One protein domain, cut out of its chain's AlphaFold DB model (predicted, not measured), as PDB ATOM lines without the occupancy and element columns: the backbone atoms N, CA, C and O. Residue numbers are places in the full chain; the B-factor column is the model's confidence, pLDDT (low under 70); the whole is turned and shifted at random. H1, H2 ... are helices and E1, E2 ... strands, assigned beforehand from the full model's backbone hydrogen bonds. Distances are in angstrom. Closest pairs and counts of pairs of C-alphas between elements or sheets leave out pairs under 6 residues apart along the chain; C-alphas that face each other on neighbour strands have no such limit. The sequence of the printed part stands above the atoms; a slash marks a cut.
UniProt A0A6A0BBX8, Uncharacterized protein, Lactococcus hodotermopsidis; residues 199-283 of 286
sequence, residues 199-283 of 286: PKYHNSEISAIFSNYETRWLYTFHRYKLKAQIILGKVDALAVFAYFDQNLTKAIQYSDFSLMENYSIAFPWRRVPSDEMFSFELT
ATOM      1  N   PRO A 199      -9.897 -32.323  40.122       62.31
ATOM      2  CA  PRO A 199      -9.746 -31.412  38.988       62.31
ATOM      3  C   PRO A 199      -8.870 -30.181  39.227       62.31
ATOM      4  O   PRO A 199      -8.910 -29.507  40.255       62.31
ATOM      5  N   LYS A 200      -8.132 -29.822  38.181       67.38
ATOM      6  CA  LYS A 200      -7.318 -28.608  38.108       67.38
ATOM      7  C   LYS A 200      -8.205 -27.398  37.765       67.38
ATOM      8  O   LYS A 200      -8.333 -27.038  36.596       67.38
ATOM      9  N   TYR A 201      -8.803 -26.738  38.766       70.25
ATOM     10  CA  TYR A 201      -9.696 -25.570  38.572       70.25
ATOM     11  C   TYR A 201      -9.074 -24.422  37.762       70.25
ATOM     12  O   TYR A 201      -9.803 -23.620  37.184       70.25
ATOM     13  N   HIS A 202      -7.746 -24.345  37.649       71.62
ATOM     14  CA  HIS A 202      -7.097 -23.376  36.764       71.62
ATOM     15  C   HIS A 202      -7.372 -23.585  35.264       71.62
ATOM     16  O   HIS A 202      -7.172 -22.654  34.482       71.62
ATOM     17  N   ASN A 203      -7.874 -24.765  34.888       73.62
ATOM     18  CA  ASN A 203      -8.343 -25.103  33.543       73.62
ATOM     19  C   ASN A 203      -9.857 -24.890  33.362       73.62
ATOM     20  O   ASN A 203     -10.377 -25.133  32.277       73.62
ATOM     21  N   SER A 204     -10.573 -24.461  34.406       74.75
ATOM     22  CA  SER A 204     -12.002 -24.140  34.313       74.75
ATOM     23  C   SER A 204     -12.253 -22.845  33.536       74.75
ATOM     24  O   SER A 204     -11.376 -21.988  33.410       74.75
ATOM     25  N   GLU A 205     -13.495 -22.664  33.095       77.81
ATOM     26  CA  GLU A 205     -14.047 -21.368  32.695       77.81
ATOM     27  C   GLU A 205     -14.937 -20.816  33.814       77.81
ATOM     28  O   GLU A 205     -15.471 -21.570  34.628       77.81
ATOM     29  N   ILE A 206     -15.122 -19.494  33.858       82.06
ATOM     30  CA  ILE A 206     -15.957 -18.865  34.889       82.06
ATOM     31  C   ILE A 206     -17.423 -19.303  34.817       82.06
ATOM     32  O   ILE A 206     -18.098 -19.331  35.836       82.06
ATOM     33  N   SER A 207     -17.911 -19.699  33.645       78.56
ATOM     34  CA  SER A 207     -19.257 -20.243  33.443       78.56
ATOM     35  C   SER A 207     -19.529 -21.508  34.278       78.56
ATOM     36  O   SER A 207     -20.688 -21.823  34.535       78.56
ATOM     37  N   ALA A 208     -18.493 -22.203  34.772       76.94
ATOM     38  CA  ALA A 208     -18.634 -23.441  35.551       76.94
ATOM     39  C   ALA A 208     -19.354 -23.206  36.882       76.94
ATOM     40  O   ALA A 208     -19.842 -24.145  37.500       76.94
ATOM     41  N   ILE A 209     -19.445 -21.950  37.326       78.31
ATOM     42  CA  ILE A 209     -20.126 -21.580  38.564       78.31
ATOM     43  C   ILE A 209     -21.598 -22.007  38.610       78.31
ATOM     44  O   ILE A 209     -22.128 -22.132  39.709       78.31
ATOM     45  N   PHE A 210     -22.245 -22.204  37.456       74.06
ATOM     46  CA  PHE A 210     -23.656 -22.593  37.373       74.06
ATOM     47  C   PHE A 210     -23.891 -24.099  37.526       74.06
ATOM     48  O   PHE A 210     -25.003 -24.502  37.856       74.06
ATOM     49  N   SER A 211     -22.872 -24.928  37.291       68.75
ATOM     50  CA  SER A 211     -22.977 -26.394  37.305       68.75
ATOM     51  C   SER A 211     -22.102 -27.064  38.365       68.75
ATOM     52  O   SER A 211     -22.225 -28.264  38.601       68.75
ATOM     53  N   ASN A 212     -21.222 -26.307  39.019       71.06
ATOM     54  CA  ASN A 212     -20.292 -26.799  40.024       71.06
ATOM     55  C   ASN A 212     -20.677 -26.293  41.424       71.06
ATOM     56  O   ASN A 212     -20.964 -25.110  41.608       71.06
ATOM     57  N   TYR A 213     -20.659 -27.185  42.418       70.56
ATOM     58  CA  TYR A 213     -21.040 -26.853  43.795       70.56
ATOM     59  C   TYR A 213     -19.987 -25.996  44.519       70.56
ATOM     60  O   TYR A 213     -20.306 -25.319  45.496       70.56
ATOM     61  N   GLU A 214     -18.751 -25.938  44.017       78.75
ATOM     62  CA  GLU A 214     -17.671 -25.104  44.547       78.75
ATOM     63  C   GLU A 214     -17.553 -23.739  43.842       78.75
ATOM     64  O   GLU A 214     -16.458 -23.207  43.622       78.75
ATOM     65  N   THR A 215     -18.693 -23.109  43.538       79.50
ATOM     66  CA  THR A 215     -18.808 -21.786  42.892       79.50
ATOM     67  C   THR A 215     -17.848 -20.735  43.467       79.50
ATOM     68  O   THR A 215     -17.233 -19.967  42.721       79.50
ATOM     69  N   ARG A 216     -17.673 -20.701  44.801       85.25
ATOM     70  CA  ARG A 216     -16.782 -19.744  45.483       85.25
ATOM     71  C   ARG A 216     -15.324 -19.908  45.046       85.25
ATOM     72  O   ARG A 216     -14.625 -18.904  44.898       85.25
ATOM     73  N   TRP A 217     -14.860 -21.138  44.841       86.94
ATOM     74  CA  TRP A 217     -13.475 -21.436  44.470       86.94
ATOM     75  C   TRP A 217     -13.200 -21.000  43.034       86.94
ATOM     76  O   TRP A 217     -12.260 -20.241  42.787       86.94
ATOM     77  N   LEU A 218     -14.088 -21.393  42.116       84.31
ATOM     78  CA  LEU A 218     -14.059 -21.007  40.704       84.31
ATOM     79  C   LEU A 218     -14.045 -19.488  40.532       84.31
ATOM     80  O   LEU A 218     -13.150 -18.932  39.890       84.31
ATOM     81  N   TYR A 219     -15.009 -18.801  41.151       87.88
ATOM     82  CA  TYR A 219     -15.104 -17.348  41.072       87.88
ATOM     83  C   TYR A 219     -13.835 -16.670  41.603       87.88
ATOM     84  O   TYR A 219     -13.296 -15.764  40.963       87.88
ATOM     85  N   THR A 220     -13.323 -17.128  42.750       90.38
ATOM     86  CA  THR A 220     -12.122 -16.560  43.377       90.38
ATOM     87  C   THR A 220     -10.897 -16.707  42.480       90.38
ATOM     88  O   THR A 220     -10.173 -15.728  42.273       90.38
ATOM     89  N   PHE A 221     -10.690 -17.889  41.895       89.25
ATOM     90  CA  PHE A 221      -9.589 -18.137  40.970       89.25
ATOM     91  C   PHE A 221      -9.635 -17.186  39.763       89.25
ATOM     92  O   PHE A 221      -8.678 -16.447  39.508       89.25
ATOM     93  N   HIS A 222     -10.768 -17.136  39.054       89.50
ATOM     94  CA  HIS A 222     -10.930 -16.300  37.856       89.50
ATOM     95  C   HIS A 222     -10.821 -14.808  38.159       89.50
ATOM     96  O   HIS A 222     -10.157 -14.067  37.427       89.50
ATOM     97  N   ARG A 223     -11.389 -14.362  39.285       91.00
ATOM     98  CA  ARG A 223     -11.256 -12.983  39.766       91.00
ATOM     99  C   ARG A 223      -9.789 -12.591  39.939       91.00
ATOM    100  O   ARG A 223      -9.386 -11.534  39.451       91.00
ATOM    101  N   TYR A 224      -8.978 -13.410  40.612       91.75
ATOM    102  CA  TYR A 224      -7.563 -13.091  40.830       91.75
ATOM    103  C   TYR A 224      -6.712 -13.241  39.567       91.75
ATOM    104  O   TYR A 224      -5.805 -12.431  39.363       91.75
ATOM    105  N   LYS A 225      -7.050 -14.182  38.675       90.44
ATOM    106  CA  LYS A 225      -6.435 -14.302  37.345       90.44
ATOM    107  C   LYS A 225      -6.590 -13.007  36.542       90.44
ATOM    108  O   LYS A 225      -5.593 -12.480  36.050       90.44
ATOM    109  N   LEU A 226      -7.802 -12.453  36.460       92.31
ATOM    110  CA  LEU A 226      -8.064 -11.183  35.765       92.31
ATOM    111  C   LEU A 226      -7.434  -9.995  36.480       92.31
ATOM    112  O   LEU A 226      -6.816  -9.146  35.840       92.31
ATOM    113  N   LYS A 227      -7.528  -9.951  37.813       92.50
ATOM    114  CA  LYS A 227      -6.909  -8.886  38.607       92.50
ATOM    115  C   LYS A 227      -5.398  -8.825  38.381       92.50
ATOM    116  O   LYS A 227      -4.858  -7.732  38.244       92.50
ATOM    117  N   ALA A 228      -4.723  -9.971  38.274       93.75
ATOM    118  CA  ALA A 228      -3.313 -10.018  37.902       93.75
ATOM    119  C   ALA A 228      -3.071  -9.398  36.514       93.75
ATOM    120  O   ALA A 228      -2.154  -8.596  36.369       93.75
ATOM    121  N   GLN A 229      -3.911  -9.681  35.512       94.81
ATOM    122  CA  GLN A 229      -3.776  -9.064  34.184       94.81
ATOM    123  C   GLN A 229      -3.994  -7.544  34.202       94.81
ATOM    124  O   GLN A 229      -3.251  -6.825  33.531       94.81
ATOM    125  N   ILE A 230      -4.946  -7.047  35.001       94.31
ATOM    126  CA  ILE A 230      -5.162  -5.605  35.200       94.31
ATOM    127  C   ILE A 230      -3.919  -4.953  35.806       94.31
ATOM    128  O   ILE A 230      -3.434  -3.952  35.286       94.31
ATOM    129  N   ILE A 231      -3.363  -5.533  36.876       95.00
ATOM    130  CA  ILE A 231      -2.150  -5.013  37.533       95.00
ATOM    131  C   ILE A 231      -0.976  -4.943  36.547       95.00
ATOM    132  O   ILE A 231      -0.150  -4.033  36.608       95.00
ATOM    133  N   LEU A 232      -0.901  -5.895  35.618       95.69
ATOM    134  CA  LEU A 232       0.131  -5.939  34.586       95.69
ATOM    135  C   LEU A 232      -0.129  -4.988  33.406       95.69
ATOM    136  O   LEU A 232       0.734  -4.891  32.534       95.69
ATOM    137  N   GLY A 233      -1.277  -4.302  33.371       94.19
ATOM    138  CA  GLY A 233      -1.693  -3.431  32.270       94.19
ATOM    139  C   GLY A 233      -2.039  -4.188  30.985       94.19
ATOM    140  O   GLY A 233      -1.995  -3.606  29.907       94.19
ATOM    141  N   LYS A 234      -2.328  -5.492  31.083       94.75
ATOM    142  CA  LYS A 234      -2.642  -6.362  29.934       94.75
ATOM    143  C   LYS A 234      -4.129  -6.352  29.576       94.75
ATOM    144  O   LYS A 234      -4.489  -6.714  28.463       94.75
ATOM    145  N   VAL A 235      -4.980  -5.989  30.532       94.06
ATOM    146  CA  VAL A 235      -6.443  -5.993  30.424       94.06
ATOM    147  C   VAL A 235      -6.960  -4.741  31.130       94.06
ATOM    148  O   VAL A 235      -6.495  -4.421  32.224       94.06
ATOM    149  N   ASP A 236      -7.898  -4.027  30.512       90.56
ATOM    150  CA  ASP A 236      -8.580  -2.889  31.131       90.56
ATOM    151  C   ASP A 236      -9.892  -3.312  31.818       90.56
ATOM    152  O   ASP A 236     -10.308  -4.471  31.777       90.56
ATOM    153  N   ALA A 237     -10.555  -2.368  32.488       81.25
ATOM    154  CA  ALA A 237     -11.803  -2.657  33.188       81.25
ATOM    155  C   ALA A 237     -12.920  -3.143  32.242       81.25
ATOM    156  O   ALA A 237     -13.703  -4.009  32.630       81.25
ATOM    157  N   LEU A 238     -12.984  -2.634  31.006       86.81
ATOM    158  CA  LEU A 238     -14.008  -3.021  30.028       86.81
ATOM    159  C   LEU A 238     -13.807  -4.458  29.548       86.81
ATOM    160  O   LEU A 238     -14.767  -5.217  29.458       86.81
ATOM    161  N   ALA A 239     -12.562  -4.862  29.317       89.69
ATOM    162  CA  ALA A 239     -12.214  -6.225  28.951       89.69
ATOM    163  C   ALA A 239     -12.506  -7.229  30.082       89.69
ATOM    164  O   ALA A 239     -12.849  -8.378  29.805       89.69
ATOM    165  N   VAL A 240     -12.456  -6.806  31.353       87.81
ATOM    166  CA  VAL A 240     -12.942  -7.632  32.473       87.81
ATOM    167  C   VAL A 240     -14.452  -7.828  32.413       87.81
ATOM    168  O   VAL A 240     -14.909  -8.961  32.557       87.81
ATOM    169  N   PHE A 241     -15.225  -6.764  32.177       86.88
ATOM    170  CA  PHE A 241     -16.674  -6.900  32.007       86.88
ATOM    171  C   PHE A 241     -17.004  -7.819  30.837       86.88
ATOM    172  O   PHE A 241     -17.776  -8.749  31.024       86.88
ATOM    173  N   ALA A 242     -16.354  -7.637  29.685       88.75
ATOM    174  CA  ALA A 242     -16.540  -8.508  28.529       88.75
ATOM    175  C   ALA A 242     -16.210  -9.975  28.846       88.75
ATOM    176  O   ALA A 242     -16.955 -10.863  28.441       88.75
ATOM    177  N   TYR A 243     -15.142 -10.241  29.609       87.94
ATOM    178  CA  TYR A 243     -14.801 -11.598  30.030       87.94
ATOM    179  C   TYR A 243     -15.928 -12.240  30.847       87.94
ATOM    180  O   TYR A 243     -16.356 -13.345  30.526       87.94
ATOM    181  N   PHE A 244     -16.426 -11.574  31.890       87.19
ATOM    182  CA  PHE A 244     -17.513 -12.143  32.688       87.19
ATOM    183  C   PHE A 244     -18.812 -12.220  31.882       87.19
ATOM    184  O   PHE A 244     -19.424 -13.280  31.826       87.19
ATOM    185  N   ASP A 245     -19.205 -11.138  31.217       88.12
ATOM    186  CA  ASP A 245     -20.483 -11.024  30.518       88.12
ATOM    187  C   ASP A 245     -20.625 -12.051  29.390       88.12
ATOM    188  O   ASP A 245     -21.619 -12.768  29.333       88.12
ATOM    189  N   GLN A 246     -19.600 -12.220  28.547       86.12
ATOM    190  CA  GLN A 246     -19.648 -13.194  27.454       86.12
ATOM    191  C   GLN A 246     -19.739 -14.633  27.970       86.12
ATOM    192  O   GLN A 246     -20.539 -15.418  27.464       86.12
ATOM    193  N   ASN A 247     -18.941 -14.988  28.979       81.75
ATOM    194  CA  ASN A 247     -18.942 -16.346  29.522       81.75
ATOM    195  C   ASN A 247     -20.250 -16.657  30.263       81.75
ATOM    196  O   ASN A 247     -20.800 -17.744  30.105       81.75
ATOM    197  N   LEU A 248     -20.770 -15.707  31.044       82.38
ATOM    198  CA  LEU A 248     -22.027 -15.882  31.771       82.38
ATOM    199  C   LEU A 248     -23.239 -15.862  30.830       82.38
ATOM    200  O   LEU A 248     -24.146 -16.665  31.009       82.38
ATOM    201  N   THR A 249     -23.239 -15.015  29.796       84.06
ATOM    202  CA  THR A 249     -24.311 -14.973  28.786       84.06
ATOM    203  C   THR A 249     -24.401 -16.290  28.025       84.06
ATOM    204  O   THR A 249     -25.490 -16.847  27.913       84.06
ATOM    205  N   LYS A 250     -23.261 -16.833  27.569       78.38
ATOM    206  CA  LYS A 250     -23.214 -18.176  26.972       78.38
ATOM    207  C   LYS A 250     -23.784 -19.221  27.928       78.38
ATOM    208  O   LYS A 250     -24.610 -20.034  27.528       78.38
ATOM    209  N   ALA A 251     -23.398 -19.161  29.201       75.56
ATOM    210  CA  ALA A 251     -23.881 -20.111  30.191       75.56
ATOM    211  C   ALA A 251     -25.401 -20.063  30.393       75.56
ATOM    212  O   ALA A 251     -26.042 -21.107  30.466       75.56
ATOM    213  N   ILE A 252     -25.981 -18.863  30.434       79.25
ATOM    214  CA  ILE A 252     -27.431 -18.668  30.542       79.25
ATOM    215  C   ILE A 252     -28.143 -19.156  29.276       79.25
ATOM    216  O   ILE A 252     -29.167 -19.823  29.372       79.25
ATOM    217  N   GLN A 253     -27.608 -18.845  28.093       80.88
ATOM    218  CA  GLN A 253     -28.209 -19.233  26.814       80.88
ATOM    219  C   GLN A 253     -28.277 -20.756  26.630       80.88
ATOM    220  O   GLN A 253     -29.205 -21.254  25.997       80.88
ATOM    221  N   TYR A 254     -27.307 -21.483  27.182       73.62
ATOM    222  CA  TYR A 254     -27.194 -22.936  27.075       73.62
ATOM    223  C   TYR A 254     -27.365 -23.630  28.436       73.62
ATOM    224  O   TYR A 254     -26.750 -24.666  28.678       73.62
ATOM    225  N   SER A 255     -28.193 -23.079  29.335       67.06
ATOM    226  CA  SER A 255     -28.386 -23.608  30.698       67.06
ATOM    227  C   SER A 255     -28.859 -25.063  30.735       67.06
ATOM    228  O   SER A 255     -28.502 -25.801  31.648       67.06
ATOM    229  N   ASP A 256     -29.626 -25.479  29.724       66.56
ATOM    230  CA  ASP A 256     -30.157 -26.842  29.592       66.56
ATOM    231  C   ASP A 256     -29.105 -27.836  29.059       66.56
ATOM    232  O   ASP A 256     -29.306 -29.049  29.093       66.56
ATOM    233  N   PHE A 257     -27.965 -27.332  28.575       58.97
ATOM    234  CA  PHE A 257     -26.849 -28.106  28.043       58.97
ATOM    235  C   PHE A 257     -25.668 -28.049  29.022       58.97
ATOM    236  O   PHE A 257     -24.683 -27.346  28.820       58.97
ATOM    237  N   SER A 258     -25.768 -28.789  30.125       58.19
ATOM    238  CA  SER A 258     -24.657 -28.982  31.063       58.19
ATOM    239  C   SER A 258     -24.476 -30.469  31.339       58.19
ATOM    240  O   SER A 258     -25.148 -31.037  32.196       58.19
ATOM    241  N   LEU A 259     -23.533 -31.104  30.639       57.12
ATOM    242  CA  LEU A 259     -23.153 -32.506  30.848       57.12
ATOM    243  C   LEU A 259     -22.178 -32.642  32.029       57.12
ATOM    244  O   LEU A 259     -21.095 -33.209  31.907       57.12
ATOM    245  N   MET A 260     -22.538 -32.075  33.179       55.03
ATOM    246  CA  MET A 260     -21.778 -32.230  34.419       55.03
ATOM    247  C   MET A 260     -22.635 -32.954  35.450       55.03
ATOM    248  O   MET A 260     -23.115 -32.352  36.407       55.03
ATOM    249  N   GLU A 261     -22.817 -34.261  35.280       46.38
ATOM    250  CA  GLU A 261     -23.166 -35.093  36.428       46.38
ATOM    251  C   GLU A 261     -21.880 -35.364  37.208       46.38
ATOM    252  O   GLU A 261     -21.046 -36.151  36.777       46.38
ATOM    253  N   ASN A 262     -21.722 -34.662  38.334       48.69
ATOM    254  CA  ASN A 262     -20.762 -34.918  39.409       48.69
ATOM    255  C   ASN A 262     -19.325 -35.236  38.956       48.69
ATOM    256  O   ASN A 262     -18.999 -36.368  38.608       48.69
ATOM    257  N   TYR A 263     -18.435 -34.243  39.067       52.81
ATOM    258  CA  TYR A 263     -16.984 -34.401  38.912       52.81
ATOM    259  C   TYR A 263     -16.471 -35.554  39.803       52.81
ATOM    260  O   TYR A 263     -16.181 -35.383  40.983       52.81
ATOM    261  N   SER A 264     -16.400 -36.766  39.251       47.34
ATOM    262  CA  SER A 264     -15.909 -37.948  39.950       47.34
ATOM    263  C   SER A 264     -14.431 -38.106  39.638       47.34
ATOM    264  O   SER A 264     -14.058 -38.323  38.492       47.34
ATOM    265  N   ILE A 265     -13.573 -38.041  40.658       48.19
ATOM    266  CA  ILE A 265     -12.125 -38.278  40.507       48.19
ATOM    267  C   ILE A 265     -11.839 -39.722  40.042       48.19
ATOM    268  O   ILE A 265     -10.754 -40.001  39.546       48.19
ATOM    269  N   ALA A 266     -12.807 -40.643  40.163       46.34
ATOM    270  CA  ALA A 266     -12.658 -42.016  39.673       46.34
ATOM    271  C   ALA A 266     -12.558 -42.101  38.142       46.34
ATOM    272  O   ALA A 266     -12.024 -43.080  37.634       46.34
ATOM    273  N   PHE A 267     -13.041 -41.085  37.421       53.72
ATOM    274  CA  PHE A 267     -12.913 -40.993  35.973       53.72
ATOM    275  C   PHE A 267     -12.585 -39.546  35.611       53.72
ATOM    276  O   PHE A 267     -13.484 -38.700  35.641       53.72
ATOM    277  N   PRO A 268     -11.315 -39.220  35.317       59.31
ATOM    278  CA  PRO A 268     -10.971 -37.858  34.960       59.31
ATOM    279  C   PRO A 268     -11.806 -37.444  33.746       59.31
ATOM    280  O   PRO A 268     -11.851 -38.110  32.721       59.31
ATOM    281  N   TRP A 269     -12.530 -36.344  33.870       62.50
ATOM    282  CA  TRP A 269     -13.261 -35.771  32.751       62.50
ATOM    283  C   TRP A 269     -12.326 -34.801  32.028       62.50
ATOM    284  O   TRP A 269     -11.808 -33.862  32.644       62.50
ATOM    285  N   ARG A 270     -12.089 -35.008  30.728       66.88
ATOM    286  CA  ARG A 270     -11.338 -34.064  29.892       66.88
ATOM    287  C   ARG A 270     -12.297 -33.050  29.294       66.88
ATOM    288  O   ARG A 270     -13.277 -33.412  28.655       66.88
ATOM    289  N   ARG A 271     -11.982 -31.768  29.481       70.19
ATOM    290  CA  ARG A 271     -12.672 -30.658  28.818       70.19
ATOM    291  C   ARG A 271     -12.530 -30.801  27.302       70.19
ATOM    292  O   ARG A 271     -11.406 -30.790  26.802       70.19
ATOM    293  N   VAL A 272     -13.651 -30.868  26.589       73.19
ATOM    294  CA  VAL A 272     -13.684 -30.827  25.123       73.19
ATOM    295  C   VAL A 272     -14.026 -29.398  24.684       73.19
ATOM    296  O   VAL A 272     -14.942 -28.803  25.261       73.19
ATOM    297  N   PRO A 273     -13.307 -28.812  23.705       73.12
ATOM    298  CA  PRO A 273     -13.696 -27.534  23.116       73.12
ATOM    299  C   PRO A 273     -15.120 -27.608  22.550       73.12
ATOM    300  O   PRO A 273     -15.427 -28.512  21.778       73.12
ATOM    301  N   SER A 274     -15.983 -26.672  22.936       71.44
ATOM    302  CA  SER A 274     -17.383 -26.596  22.501       71.44
ATOM    303  C   SER A 274     -17.823 -25.129  22.501       71.44
ATOM    304  O   SER A 274     -17.325 -24.332  23.304       71.44
ATOM    305  N   ASP A 275     -18.704 -24.772  21.562       72.69
ATOM    306  CA  ASP A 275     -19.231 -23.408  21.411       72.69
ATOM    307  C   ASP A 275     -20.399 -23.124  22.377       72.69
ATOM    308  O   ASP A 275     -20.757 -21.962  22.588       72.69
ATOM    309  N   GLU A 276     -20.972 -24.177  22.970       72.00
ATOM    310  CA  GLU A 276     -22.105 -24.157  23.896       72.00
ATOM    311  C   GLU A 276     -21.670 -23.971  25.375       72.00
ATOM    312  O   GLU A 276     -20.990 -23.009  25.739       72.00
ATOM    313  N   MET A 277     -22.103 -24.887  26.251       64.56
ATOM    314  CA  MET A 277     -21.745 -25.023  27.662       64.56
ATOM    315  C   MET A 277     -21.084 -26.381  27.904       64.56
ATOM    316  O   MET A 277     -20.876 -27.175  26.993       64.56
ATOM    317  N   PHE A 278     -20.645 -26.616  29.136       63.41
ATOM    318  CA  PHE A 278     -19.510 -27.472  29.373       63.41
ATOM    319  C   PHE A 278     -19.557 -28.896  28.793       63.41
ATOM    320  O   PHE A 278     -20.220 -29.762  29.351       63.41
ATOM    321  N   SER A 279     -18.736 -29.157  27.772       64.38
ATOM    322  CA  SER A 279     -18.530 -30.504  27.243       64.38
ATOM    323  C   SER A 279     -17.329 -31.165  27.906       64.38
ATOM    324  O   SER A 279     -16.223 -30.609  27.943       64.38
ATOM    325  N   PHE A 280     -17.554 -32.359  28.437       67.88
ATOM    326  CA  PHE A 280     -16.512 -33.214  28.965       67.88
ATOM    327  C   PHE A 280     -16.652 -34.611  28.377       67.88
ATOM    328  O   PHE A 280     -17.758 -35.111  28.200       67.88
ATOM    329  N   GLU A 281     -15.522 -35.244  28.109       69.62
ATOM    330  CA  GLU A 281     -15.469 -36.662  27.775       69.62
ATOM    331  C   GLU A 281     -14.739 -37.417  28.881       69.62
ATOM    332  O   GLU A 281     -13.836 -36.879  29.534       69.62
ATOM    333  N   LEU A 282     -15.152 -38.659  29.112       66.38
ATOM    334  CA  LEU A 282     -14.473 -39.545  30.041       66.38
ATOM    335  C   LEU A 282     -13.058 -39.788  29.503       66.38
ATOM    336  O   LEU A 282     -12.907 -40.242  28.367       66.38
ATOM    337  N   THR A 283     -12.014 -39.519  30.286       64.56
ATOM    338  CA  THR A 283     -10.698 -40.052  29.937       64.56
ATOM    339  C   THR A 283     -10.750 -41.549  30.200       64.56
ATOM    340  O   THR A 283     -10.731 -41.984  31.351       64.56
TER     341      THR A 283
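This is residues 199 to 283 of the 286 residues of an uncharacterized protein of Lactococcus hodotermopsidis (UniProt A0A6A0BBX8). Two long helices, H2 and H3, fold back on each other as a narrow V, and the short helix H1 sits between their separated ends. Beyond that open end lies a small two-strand hairpin, E1 and E2, reached by a long looping stretch without named elements, residues 254 to 268. The printed part has 85 residues, with three named helices followed by two named strands, H1 H2 H3 E1 E2; the sheet, order E1 - E2, is antiparallel, and the class is mostly helix. The whole is compact, with a radius of gyration of the C-alphas of 13.7 A, yet elongated, spanning 40 by 26 by 21 A.

H1, residues 206 to 210, touches residues 215 to 222 of H2, residues 215 to 231; the closest C-alphas, Ile 209 and Thr 215, are 4.5 A apart. H1 also touches residues 244 to 251 of H3, residues 237 to 253, closest at the C-alphas of Ser 207 and Leu 248, 5.4 A. H2 and H3 are close but not clearly touching, at a shallow tilt of 29 degrees, opposite ways; their closest C-alphas, Leu 226 and Val 240, are 6.9 A apart. Every O i to N i+4 pair is within hydrogen-bond range in H2 and H3; in H1 0 of 1 is, beside 2 of 2 O i to N i+3 pairs. E1, residues 269 to 271, and E2, residues 280 to 282, form an antiparallel hairpin, with N 270 and O 281 at 2.8 A. H1 and H2 are apart from both strands.

H1 begins at C-alpha 206 (-15.957, -18.865, 34.889). H2 and H3 each measure 24.2 A. E2 ends at C-alpha 282 (-14.473, -39.545, 30.041).

The farthest C-alphas, Gly 233 and Ala 266, are 40.8 A apart. The printed part has no cut. The link from H3 to E1 is long. Residues 255 to 270 and 277 to 283 are among those with pLDDT under 70.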